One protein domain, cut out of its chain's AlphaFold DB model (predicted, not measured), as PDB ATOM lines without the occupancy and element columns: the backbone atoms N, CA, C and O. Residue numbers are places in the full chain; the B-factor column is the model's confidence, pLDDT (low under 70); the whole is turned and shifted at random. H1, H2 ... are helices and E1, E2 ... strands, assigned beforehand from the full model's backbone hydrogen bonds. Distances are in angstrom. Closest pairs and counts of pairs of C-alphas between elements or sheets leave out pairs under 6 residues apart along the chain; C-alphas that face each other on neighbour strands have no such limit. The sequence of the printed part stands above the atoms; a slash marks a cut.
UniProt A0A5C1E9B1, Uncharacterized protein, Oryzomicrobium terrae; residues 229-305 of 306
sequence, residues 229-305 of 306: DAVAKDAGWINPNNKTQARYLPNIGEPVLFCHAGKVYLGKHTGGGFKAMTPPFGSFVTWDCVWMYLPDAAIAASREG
ATOM      1  N   ASP A 229     118.489 136.375 157.020       49.25
ATOM      2  CA  ASP A 229     118.844 135.198 156.224       49.25
ATOM      3  C   ASP A 229     118.126 135.038 154.872       49.25
ATOM      4  O   ASP A 229     118.708 134.456 153.956       49.25
ATOM      5  N   ALA A 230     116.895 135.537 154.706       52.34
ATOM      6  CA  ALA A 230     116.163 135.404 153.441       52.34
ATOM      7  C   ALA A 230     116.661 136.393 152.370       52.34
ATOM      8  O   ALA A 230     116.695 136.057 151.193       52.34
ATOM      9  N   VAL A 231     117.109 137.587 152.779       51.84
ATOM     10  CA  VAL A 231     117.685 138.601 151.870       51.84
ATOM     11  C   VAL A 231     119.152 138.279 151.538       51.84
ATOM     12  O   VAL A 231     119.641 138.629 150.465       51.84
ATOM     13  N   ALA A 232     119.848 137.558 152.427       55.09
ATOM     14  CA  ALA A 232     121.248 137.164 152.260       55.09
ATOM     15  C   ALA A 232     121.509 136.220 151.069       55.09
ATOM     16  O   ALA A 232     122.575 136.284 150.457       55.09
ATOM     17  N   LYS A 233     120.559 135.337 150.731       53.94
ATOM     18  CA  LYS A 233     120.833 134.199 149.835       53.94
ATOM     19  C   LYS A 233     120.875 134.511 148.337       53.94
ATOM     20  O   LYS A 233     121.579 133.792 147.636       53.94
ATOM     21  N   ASP A 234     120.237 135.581 147.863       56.28
ATOM     22  CA  ASP A 234     120.030 135.762 146.414       56.28
ATOM     23  C   ASP A 234     120.829 136.909 145.764       56.28
ATOM     24  O   ASP A 234     120.829 137.032 144.542       56.28
ATOM     25  N   ALA A 235     121.555 137.740 146.528       61.59
ATOM     26  CA  ALA A 235     122.252 138.909 145.955       61.59
ATOM     27  C   ALA A 235     123.613 139.268 146.595       61.59
ATOM     28  O   ALA A 235     124.081 140.396 146.464       61.59
ATOM     29  N   GLY A 236     124.277 138.321 147.272       76.44
ATOM     30  CA  GLY A 236     125.608 138.561 147.858       76.44
ATOM     31  C   GLY A 236     125.596 139.441 149.115       76.44
ATOM     32  O   GLY A 236     126.612 140.038 149.468       76.44
ATOM     33  N   TRP A 237     124.449 139.518 149.794       85.94
ATOM     34  CA  TRP A 237     124.300 140.216 151.066       85.94
ATOM     35  C   TRP A 237     124.867 139.380 152.222       85.94
ATOM     36  O   TRP A 237     124.635 138.176 152.336       85.94
ATOM     37  N   ILE A 238     125.604 140.039 153.106       87.19
ATOM     38  CA  ILE A 238     126.258 139.472 154.284       87.19
ATOM     39  C   ILE A 238     125.325 139.636 155.484       87.19
ATOM     40  O   ILE A 238     124.812 140.730 155.740       87.19
ATOM     41  N   ASN A 239     125.113 138.551 156.232       87.00
ATOM     42  CA  ASN A 239     124.305 138.560 157.447       87.00
ATOM     43  C   ASN A 239     125.234 138.581 158.675       87.00
ATOM     44  O   ASN A 239     125.905 137.579 158.929       87.00
ATOM     45  N   PRO A 240     125.233 139.653 159.487       86.00
ATOM     46  CA  PRO A 240     126.025 139.736 160.715       86.00
ATOM     47  C   PRO A 240     125.785 138.590 161.701       86.00
ATOM     48  O   PRO A 240     126.698 138.210 162.431       86.00
ATOM     49  N   ASN A 241     124.583 138.006 161.711       84.31
ATOM     50  CA  ASN A 241     124.246 136.885 162.588       84.31
ATOM     51  C   ASN A 241     124.840 135.550 162.111       84.31
ATOM     52  O   ASN A 241     124.936 134.600 162.893       84.31
ATOM     53  N   ASN A 242     125.268 135.461 160.849       82.81
ATOM     54  CA  ASN A 242     125.834 134.242 160.297       82.81
ATOM     55  C   ASN A 242     127.353 134.179 160.518       82.81
ATOM     56  O   ASN A 242     128.157 134.568 159.670       82.81
ATOM     57  N   LYS A 243     127.754 133.589 161.649       78.88
ATOM     58  CA  LYS A 243     129.167 133.407 162.031       78.88
ATOM     59  C   LYS A 243     129.957 132.441 161.140       78.88
ATOM     60  O   LYS A 243     131.164 132.323 161.315       78.88
ATOM     61  N   THR A 244     129.298 131.735 160.219       78.50
ATOM     62  CA  THR A 244     129.985 130.846 159.264       78.50
ATOM     63  C   THR A 244     130.551 131.605 158.061       78.50
ATOM     64  O   THR A 244     131.355 131.055 157.312       78.50
ATOM     65  N   GLN A 245     130.172 132.876 157.879       78.69
ATOM     66  CA  GLN A 245     130.701 133.732 156.821       78.69
ATOM     67  C   GLN A 245     132.110 134.227 157.182       78.69
ATOM     68  O   GLN A 245     132.376 134.613 158.319       78.69
ATOM     69  N   ALA A 246     133.011 134.272 156.194       72.50
ATOM     70  CA  ALA A 246     134.399 134.714 156.382       72.50
ATOM     71  C   ALA A 246     134.523 136.162 156.902       72.50
ATOM     72  O   ALA A 246     135.541 136.539 157.481       72.50
ATOM     73  N   ARG A 247     133.483 136.979 156.703       79.81
ATOM     74  CA  ARG A 247     133.367 138.337 157.231       79.81
ATOM     75  C   ARG A 247     131.915 138.577 157.640       79.81
ATOM     76  O   ARG A 247     131.027 138.412 156.817       79.81
ATOM     77  N   TYR A 248     131.699 138.956 158.897       83.31
ATOM     78  CA  TYR A 248     130.371 139.185 159.487       83.31
ATOM     79  C   TYR A 248     130.048 140.681 159.636       83.31
ATOM     80  O   TYR A 248     128.883 141.072 159.609       83.31
ATOM     81  N   LEU A 249     131.071 141.543 159.719       86.50
ATOM     82  CA  LEU A 249     130.930 143.001 159.806       86.50
ATOM     83  C   LEU A 249     131.899 143.722 158.859       86.50
ATOM     84  O   LEU A 249     132.999 143.211 158.622       86.50
ATOM     85  N   PRO A 250     131.524 144.901 158.334       87.62
ATOM     86  CA  PRO A 250     132.444 145.767 157.609       87.62
ATOM     87  C   PRO A 250     133.340 146.524 158.589       87.62
ATOM     88  O   PRO A 250     133.024 146.643 159.782       87.62
ATOM     89  N   ASN A 251     134.437 147.099 158.091       89.44
ATOM     90  CA  ASN A 251     135.252 147.950 158.947       89.44
ATOM     91  C   ASN A 251     134.473 149.220 159.313       89.44
ATOM     92  O   ASN A 251     133.643 149.732 158.554       89.44
ATOM     93  N   ILE A 252     134.727 149.730 160.517       89.69
ATOM     94  CA  ILE A 252     134.068 150.938 161.010       89.69
ATOM     95  C   ILE A 252     134.431 152.114 160.098       89.69
ATOM     96  O   ILE A 252     135.597 152.337 159.787       89.69
ATOM     97  N   GLY A 253     133.419 152.880 159.696       86.31
ATOM     98  CA  GLY A 253     133.577 154.044 158.830       86.31
ATOM     99  C   GLY A 253     133.524 153.750 157.329       86.31
ATOM    100  O   GLY A 253     133.360 154.700 156.566       86.31
ATOM    101  N   GLU A 254     133.587 152.485 156.903       87.62
ATOM    102  CA  GLU A 254     133.484 152.135 155.481       87.62
ATOM    103  C   GLU A 254     132.062 152.364 154.945       87.62
ATOM    104  O   GLU A 254     131.083 152.061 155.641       87.62
ATOM    105  N   PRO A 255     131.931 152.890 153.712       88.94
ATOM    106  CA  PRO A 255     130.644 153.031 153.061       88.94
ATOM    107  C   PRO A 255     130.147 151.658 152.592       88.94
ATOM    108  O   PRO A 255     130.850 150.910 151.912       88.94
ATOM    109  N   VAL A 256     128.916 151.328 152.962       91.38
ATOM    110  CA  VAL A 256     128.259 150.053 152.668       91.38
ATOM    111  C   VAL A 256     126.796 150.282 152.321       91.38
ATOM    112  O   VAL A 256     126.178 151.262 152.750       91.38
ATOM    113  N   LEU A 257     126.229 149.344 151.573       91.62
ATOM    114  CA  LEU A 257     124.786 149.204 151.467       91.62
ATOM    115  C   LEU A 257     124.317 148.303 152.603       91.62
ATOM    116  O   LEU A 257     124.921 147.262 152.853       91.62
ATOM    117  N   PHE A 258     123.248 148.685 153.290       91.06
ATOM    118  CA  PHE A 258     122.619 147.835 154.294       91.06
ATOM    119  C   PHE A 258     121.101 147.837 154.125       91.06
ATOM    120  O   PHE A 258     120.510 148.838 153.723       91.06
ATOM    121  N   CYS A 259     120.467 146.701 154.398       89.44
ATOM    122  CA  CYS A 259     119.028 146.516 154.315       89.44
ATOM    123  C   CYS A 259     118.457 146.303 155.715       89.44
ATOM    124  O   CYS A 259     118.936 145.437 156.446       89.44
ATOM    125  N   HIS A 260     117.428 147.072 156.064       87.06
ATOM    126  CA  HIS A 260     116.686 146.943 157.316       87.06
ATOM    127  C   HIS A 260     115.185 146.939 157.020       87.06
ATOM    128  O   HIS A 260     114.686 147.836 156.333       87.06
ATOM    129  N   ALA A 261     114.473 145.918 157.512       83.00
ATOM    130  CA  ALA A 261     113.041 145.711 157.264       83.00
ATOM    131  C   ALA A 261     112.655 145.813 155.766       83.00
ATOM    132  O   ALA A 261     111.659 146.436 155.401       83.00
ATOM    133  N   GLY A 262     113.492 145.251 154.883       82.31
ATOM    134  CA  GLY A 262     113.270 145.233 153.431       82.31
ATOM    135  C   GLY A 262     113.608 146.533 152.686       82.31
ATOM    136  O   GLY A 262     113.429 146.591 151.472       82.31
ATOM    137  N   LYS A 263     114.104 147.574 153.369       83.25
ATOM    138  CA  LYS A 263     114.539 148.836 152.746       83.25
ATOM    139  C   LYS A 263     116.058 148.930 152.709       83.25
ATOM    140  O   LYS A 263     116.704 148.686 153.725       83.25
ATOM    141  N   VAL A 264     116.608 149.323 151.561       88.12
ATOM    142  CA  VAL A 264     118.052 149.480 151.345       88.12
ATOM    143  C   VAL A 264     118.479 150.923 151.593       88.12
ATOM    144  O   VAL A 264     117.852 151.861 151.107       88.12
ATOM    145  N   TYR A 265     119.581 151.082 152.317       89.12
ATOM    146  CA  TYR A 265     120.180 152.358 152.672       89.12
ATOM    147  C   TYR A 265     121.666 152.355 152.313       89.12
ATOM    148  O   TYR A 265     122.355 151.346 152.467       89.12
ATOM    149  N   LEU A 266     122.175 153.513 151.892       90.44
ATOM    150  CA  LEU A 266     123.608 153.780 151.819       90.44
ATOM    151  C   LEU A 266     124.061 154.369 153.153       90.44
ATOM    152  O   LEU A 266     123.481 155.346 153.632       90.44
ATOM    153  N   GLY A 267     125.093 153.803 153.767       92.31
ATOM    154  CA  GLY A 267     125.567 154.279 155.058       92.31
ATOM    155  C   GLY A 267     126.922 153.740 155.456       92.31
ATOM    156  O   GLY A 267     127.666 153.228 154.629       92.31
ATOM    157  N   LYS A 268     127.256 153.890 156.737       93.25
ATOM    158  CA  LYS A 268     128.509 153.384 157.307       93.25
ATOM    159  C   LYS A 268     128.276 152.673 158.626       93.25
ATOM    160  O   LYS A 268     127.361 153.021 159.375       93.25
ATOM    161  N   HIS A 269     129.133 151.706 158.925       92.31
ATOM    162  CA  HIS A 269     129.129 151.036 160.217       92.31
ATOM    163  C   HIS A 269     129.833 151.896 161.274       92.31
ATOM    164  O   HIS A 269     130.878 152.494 161.014       92.31
ATOM    165  N   THR A 270     129.249 151.976 162.468       90.81
ATOM    166  CA  THR A 270     129.698 152.850 163.570       90.81
ATOM    167  C   THR A 270     130.227 152.076 164.782       90.81
ATOM    168  O   THR A 270     130.478 152.668 165.824       90.81
ATOM    169  N   GLY A 271     130.394 150.754 164.667       84.25
ATOM    170  CA  GLY A 271     130.833 149.879 165.762       84.25
ATOM    171  C   GLY A 271     129.687 149.306 166.602       84.25
ATOM    172  O   GLY A 271     129.837 148.214 167.137       84.25
ATOM    173  N   GLY A 272     128.534 149.986 166.662       84.69
ATOM    174  CA  GLY A 272     127.311 149.493 167.321       84.69
ATOM    175  C   GLY A 272     126.060 149.457 166.432       84.69
ATOM    176  O   GLY A 272     125.006 149.005 166.872       84.69
ATOM    177  N   GLY A 273     126.160 149.947 165.195       90.75
ATOM    178  CA  GLY A 273     125.029 150.069 164.278       90.75
ATOM    179  C   GLY A 273     125.424 150.588 162.899       90.75
ATOM    180  O   GLY A 273     126.549 151.064 162.693       90.75
ATOM    181  N   PHE A 274     124.480 150.547 161.964       92.44
ATOM    182  CA  PHE A 274     124.594 151.210 160.667       92.44
ATOM    183  C   PHE A 274     123.941 152.587 160.720       92.44
ATOM    184  O   PHE A 274     122.812 152.724 161.183       92.44
ATOM    185  N   LYS A 275     124.639 153.610 160.226       92.94
ATOM    186  CA  LYS A 275     124.105 154.968 160.107       92.94
ATOM    187  C   LYS A 275     123.891 155.309 158.639       92.94
ATOM    188  O   LYS A 275     124.861 155.319 157.877       92.94
ATOM    189  N   ALA A 276     122.648 155.603 158.256       91.88
ATOM    190  CA  ALA A 276     122.322 156.042 156.902       91.88
ATOM    191  C   ALA A 276     122.986 157.396 156.593       91.88
ATOM    192  O   ALA A 276     122.984 158.306 157.426       91.88
ATOM    193  N   MET A 277     123.571 157.516 155.401       85.56
ATOM    194  CA  MET A 277     124.173 158.749 154.879       85.56
ATOM    195  C   MET A 277     123.170 159.609 154.102       85.56
ATOM    196  O   MET A 277     123.366 160.815 153.996       85.56
ATOM    197  N   THR A 278     122.084 159.018 153.600       76.88
ATOM    198  CA  THR A 278     120.983 159.740 152.951       76.88
ATOM    199  C   THR A 278     119.794 159.891 153.901       76.88
ATOM    200  O   THR A 278     119.491 158.945 154.634       76.88
ATOM    201  N   PRO A 279     119.087 161.039 153.892       67.50
ATOM    202  CA  PRO A 279     117.876 161.216 154.677       67.50
ATOM    203  C   PRO A 279     116.819 160.140 154.372       67.50
ATOM    204  O   PRO A 279     116.648 159.770 153.209       67.50
ATOM    205  N   PRO A 280     116.073 159.679 155.390       58.00
ATOM    206  CA  PRO A 280     116.169 160.087 156.793       58.00
ATOM    207  C   PRO A 280     117.409 159.493 157.491       58.00
ATOM    208  O   PRO A 280     117.685 158.301 157.374       58.00
ATOM    209  N   PHE A 281     118.148 160.326 158.240       69.50
ATOM    210  CA  PHE A 281     119.349 159.930 158.990       69.50
ATOM    211  C   PHE A 281     118.984 159.021 160.178       69.50
ATOM    212  O   PHE A 281     118.913 159.467 161.322       69.50
ATOM    213  N   GLY A 282     118.723 157.745 159.902       84.19
ATOM    214  CA  GLY A 282     118.477 156.710 160.904       84.19
ATOM    215  C   GLY A 282     119.761 156.000 161.340       84.19
ATOM    216  O   GLY A 282     120.676 155.806 160.533       84.19
ATOM    217  N   SER A 283     119.822 155.608 162.616       89.19
ATOM    218  CA  SER A 283     120.753 154.583 163.101       89.19
ATOM    219  C   SER A 283     119.990 153.283 163.286       89.19
ATOM    220  O   SER A 283     118.907 153.283 163.868       89.19
ATOM    221  N   PHE A 284     120.563 152.189 162.810       91.38
ATOM    222  CA  PHE A 284     119.948 150.870 162.813       91.38
ATOM    223  C   PHE A 284     120.843 149.887 163.559       91.38
ATOM    224  O   PHE A 284     122.072 149.963 163.464       91.38
ATOM    225  N   VAL A 285     120.231 148.976 164.315       90.81
ATOM    226  CA  VAL A 285     120.956 147.943 165.062       90.81
ATOM    227  C   VAL A 285     121.599 146.983 164.068       90.81
ATOM    228  O   VAL A 285     120.943 146.482 163.157       90.81
ATOM    229  N   THR A 286     122.892 146.722 164.247       88.44
ATOM    230  CA  THR A 286     123.687 145.885 163.339       88.44
ATOM    231  C   THR A 286     123.065 144.509 163.106       88.44
ATOM    232  O   THR A 286     123.051 144.024 161.981       88.44
ATOM    233  N   TRP A 287     122.521 143.900 164.159       87.38
ATOM    234  CA  TRP A 287     121.973 142.543 164.136       87.38
ATOM    235  C   TRP A 287     120.626 142.423 163.409       87.38
ATOM    236  O   TRP A 287     120.248 141.318 163.030       87.38
ATOM    237  N   ASP A 288     119.952 143.546 163.146       88.62
ATOM    238  CA  ASP A 288     118.683 143.601 162.405       88.62
ATOM    239  C   ASP A 288     118.882 143.991 160.931       88.62
ATOM    240  O   ASP A 288     117.923 144.338 160.233       88.62
ATOM    241  N   CYS A 289     120.132 144.012 160.461       88.69
ATOM    242  CA  CYS A 289     120.488 144.435 159.115       88.69
ATOM    243  C   CYS A 289     121.259 143.337 158.377       88.69
ATOM    244  O   CYS A 289     122.071 142.637 158.974       88.69
ATOM    245  N   VAL A 290     121.085 143.251 157.058       90.69
ATOM    246  CA  VAL A 290     122.096 142.647 156.167       90.69
ATOM    247  C   VAL A 290     122.863 143.742 155.454       90.69
ATOM    248  O   VAL A 290     122.329 144.831 155.262       90.69
ATOM    249  N   TRP A 291     124.102 143.485 155.052       91.25
ATOM    250  CA  TRP A 291     124.939 144.502 154.418       91.25
ATOM    251  C   TRP A 291     125.776 143.945 153.272       91.25
ATOM    252  O   TRP A 291     125.994 142.745 153.176       91.25
ATOM    253  N   MET A 292     126.254 144.813 152.392       91.00
ATOM    254  CA  MET A 292     127.240 144.469 151.373       91.00
ATOM    255  C   MET A 292     128.110 145.681 151.037       91.00
ATOM    256  O   MET A 292     127.731 146.831 151.283       91.00
ATOM    257  N   TYR A 293     129.283 145.430 150.462       89.38
ATOM    258  CA  TYR A 293     130.075 146.504 149.874       89.38
ATOM    259  C   TYR A 293     129.365 147.093 148.657       89.38
ATOM    260  O   TYR A 293     128.598 146.417 147.972       89.38
ATOM    261  N   LEU A 294     129.625 148.374 148.400       84.06
ATOM    262  CA  LEU A 294     129.185 149.013 147.167       84.06
ATOM    263  C   LEU A 294     129.727 148.226 145.962       84.06
ATOM    264  O   LEU A 294     130.916 147.911 145.947       84.06
ATOM    265  N   PRO A 295     128.895 147.929 144.950       81.06
ATOM    266  CA  PRO A 295     129.383 147.372 143.695       81.06
ATOM    267  C   PRO A 295     130.401 148.320 143.052       81.06
ATOM    268  O   PRO A 295     130.243 149.540 143.149       81.06
ATOM    269  N   ASP A 296     131.392 147.793 142.332       74.19
ATOM    270  CA  ASP A 296     132.457 148.597 141.704       74.19
ATOM    271  C   ASP A 296     131.916 149.739 140.820       74.19
ATOM    272  O   ASP A 296     132.461 150.844 140.811       74.19
ATOM    273  N   ALA A 297     130.778 149.518 140.151       61.84
ATOM    274  CA  ALA A 297     130.082 150.536 139.360       61.84
ATOM    275  C   ALA A 297     129.571 151.727 140.203       61.84
ATOM    276  O   ALA A 297     129.582 152.866 139.742       61.84
ATOM    277  N   ALA A 298     129.155 151.488 141.449       60.06
ATOM    278  CA  ALA A 298     128.723 152.533 142.377       60.06
ATOM    279  C   ALA A 298     129.914 153.238 143.049       60.06
ATOM    280  O   ALA A 298     129.844 154.434 143.335       60.06
ATOM    281  N   ILE A 299     131.029 152.525 143.255       60.75
ATOM    282  CA  ILE A 299     132.281 153.116 143.749       60.75
ATOM    283  C   ILE A 299     132.826 154.125 142.729       60.75
ATOM    284  O   ILE A 299     133.217 155.224 143.128       60.75
ATOM    285  N   ALA A 300     132.790 153.797 141.432       57.81
ATOM    286  CA  ALA A 300     133.188 154.706 140.353       57.81
ATOM    287  C   ALA A 300     132.363 156.008 140.359       57.81
ATOM    288  O   ALA A 300     132.939 157.092 140.399       57.81
ATOM    289  N   ALA A 301     131.033 155.908 140.451       55.56
ATOM    290  CA  ALA A 301     130.143 157.073 140.505       55.56
ATOM    291  C   ALA A 301     130.334 157.933 141.773       55.56
ATOM    292  O   ALA A 301     130.215 159.154 141.718       55.56
ATOM    293  N   SER A 302     130.668 157.325 142.919       55.19
ATOM    294  CA  SER A 302     130.921 158.071 144.164       55.19
ATOM    295  C   SER A 302     132.239 158.860 144.166       55.19
ATOM    296  O   SER A 302     132.396 159.767 144.978       55.19
ATOM    297  N   ARG A 303     133.179 158.532 143.266       53.25
ATOM    298  CA  ARG A 303     134.473 159.224 143.131       53.25
ATOM    299  C   ARG A 303     134.436 160.416 142.174       53.25
ATOM    300  O   ARG A 303     135.292 161.280 142.289       53.25
ATOM    301  N   GLU A 304     133.469 160.478 141.261       48.34
ATOM    302  CA  GLU A 304     133.314 161.599 140.317       48.34
ATOM    303  C   GLU A 304     132.543 162.793 140.910       48.34
ATOM    304  O   GLU A 304     132.541 163.875 140.329       48.34
ATOM    305  N   GLY A 305     131.903 162.614 142.070       51.31
ATOM    306  CA  GLY A 305     131.116 163.644 142.761       51.31
ATOM    307  C   GLY A 305     131.686 164.120 144.102       51.31
ATOM    308  O   GLY A 305     130.932 164.713 144.876       51.31
TER     309      GLY A 305
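This is residues 229 to 305 of the 306 residues of an uncharacterized protein of Oryzomicrobium terrae (UniProt A0A5C1E9B1). One strongly twisted sheet of five strands folds back on itself, so that leaf E4 E3 faces leaf E1 E5 across the hinge E2; it is no closed barrel. Short H1 grazes the sheet near edge strand E5, and H2 lies off the sheet, beyond the end of E5. The printed part has 77 residues, in the order H1 E1 E2 E3 E4 E5 H2, of mixed class, with under half of them in named elements. The sheet's order is E4 E3 E2 E1 E5, all antiparallel. The whole is compact, with a radius of gyration of the C-alphas of 12.0 A and spans of 36 by 24 by 22 A.

E2, residues 263 to 269, is 16.5 A long; E1, residues 255 to 260, 15.8 A, begins with C-alpha 255 at (130.644, 153.031, 153.061). E5, residues 289 to 293, measures 13.5 A; E3, residues 273 to 276, 9.9 A; E4, residues 283 to 285, 6.9 A. H1, residues 229 to 232, is 5.0 A long; H2, residues 296 to 303, 10.9 A, ends at (134.473, 159.224, 143.131).

E1 to E4 form a meander, each strand the antiparallel neighbour of the one before. Within hydrogen-bond range are N 258 and O 265 at 2.9 A across the neighbours E1 and E2, N 275 and O 268 at 2.9 A across E3 and E2, N 284 and O 274 at 2.8 A across E4 and E3, and N 259 and O 290 at 2.8 A across E1 and E5. Between the leaves, the closest C-alphas of E1 and E3 are Phe 258 and Phe 274, 7.5 A. E4 and E5 meet only through their link. H1 only grazes the sheet; its closest C-alpha to E5 is Ala 232, 6.8 A from Val 290. H2 is not on the sheet. In H2 every O i to N i+4 pair is within hydrogen-bond range; H1 is too short for one.

The C-alphas of Thr 244 and Gly 305, the two farthest apart, are 36.7 A apart. The printed part has no cut; the link from H1 to E1, residues 233 to 254, is long. Mean pLDDT of the printed part is 79.2, and residues 229 to 235, 279 to 281 and 297 to 305 are under 70.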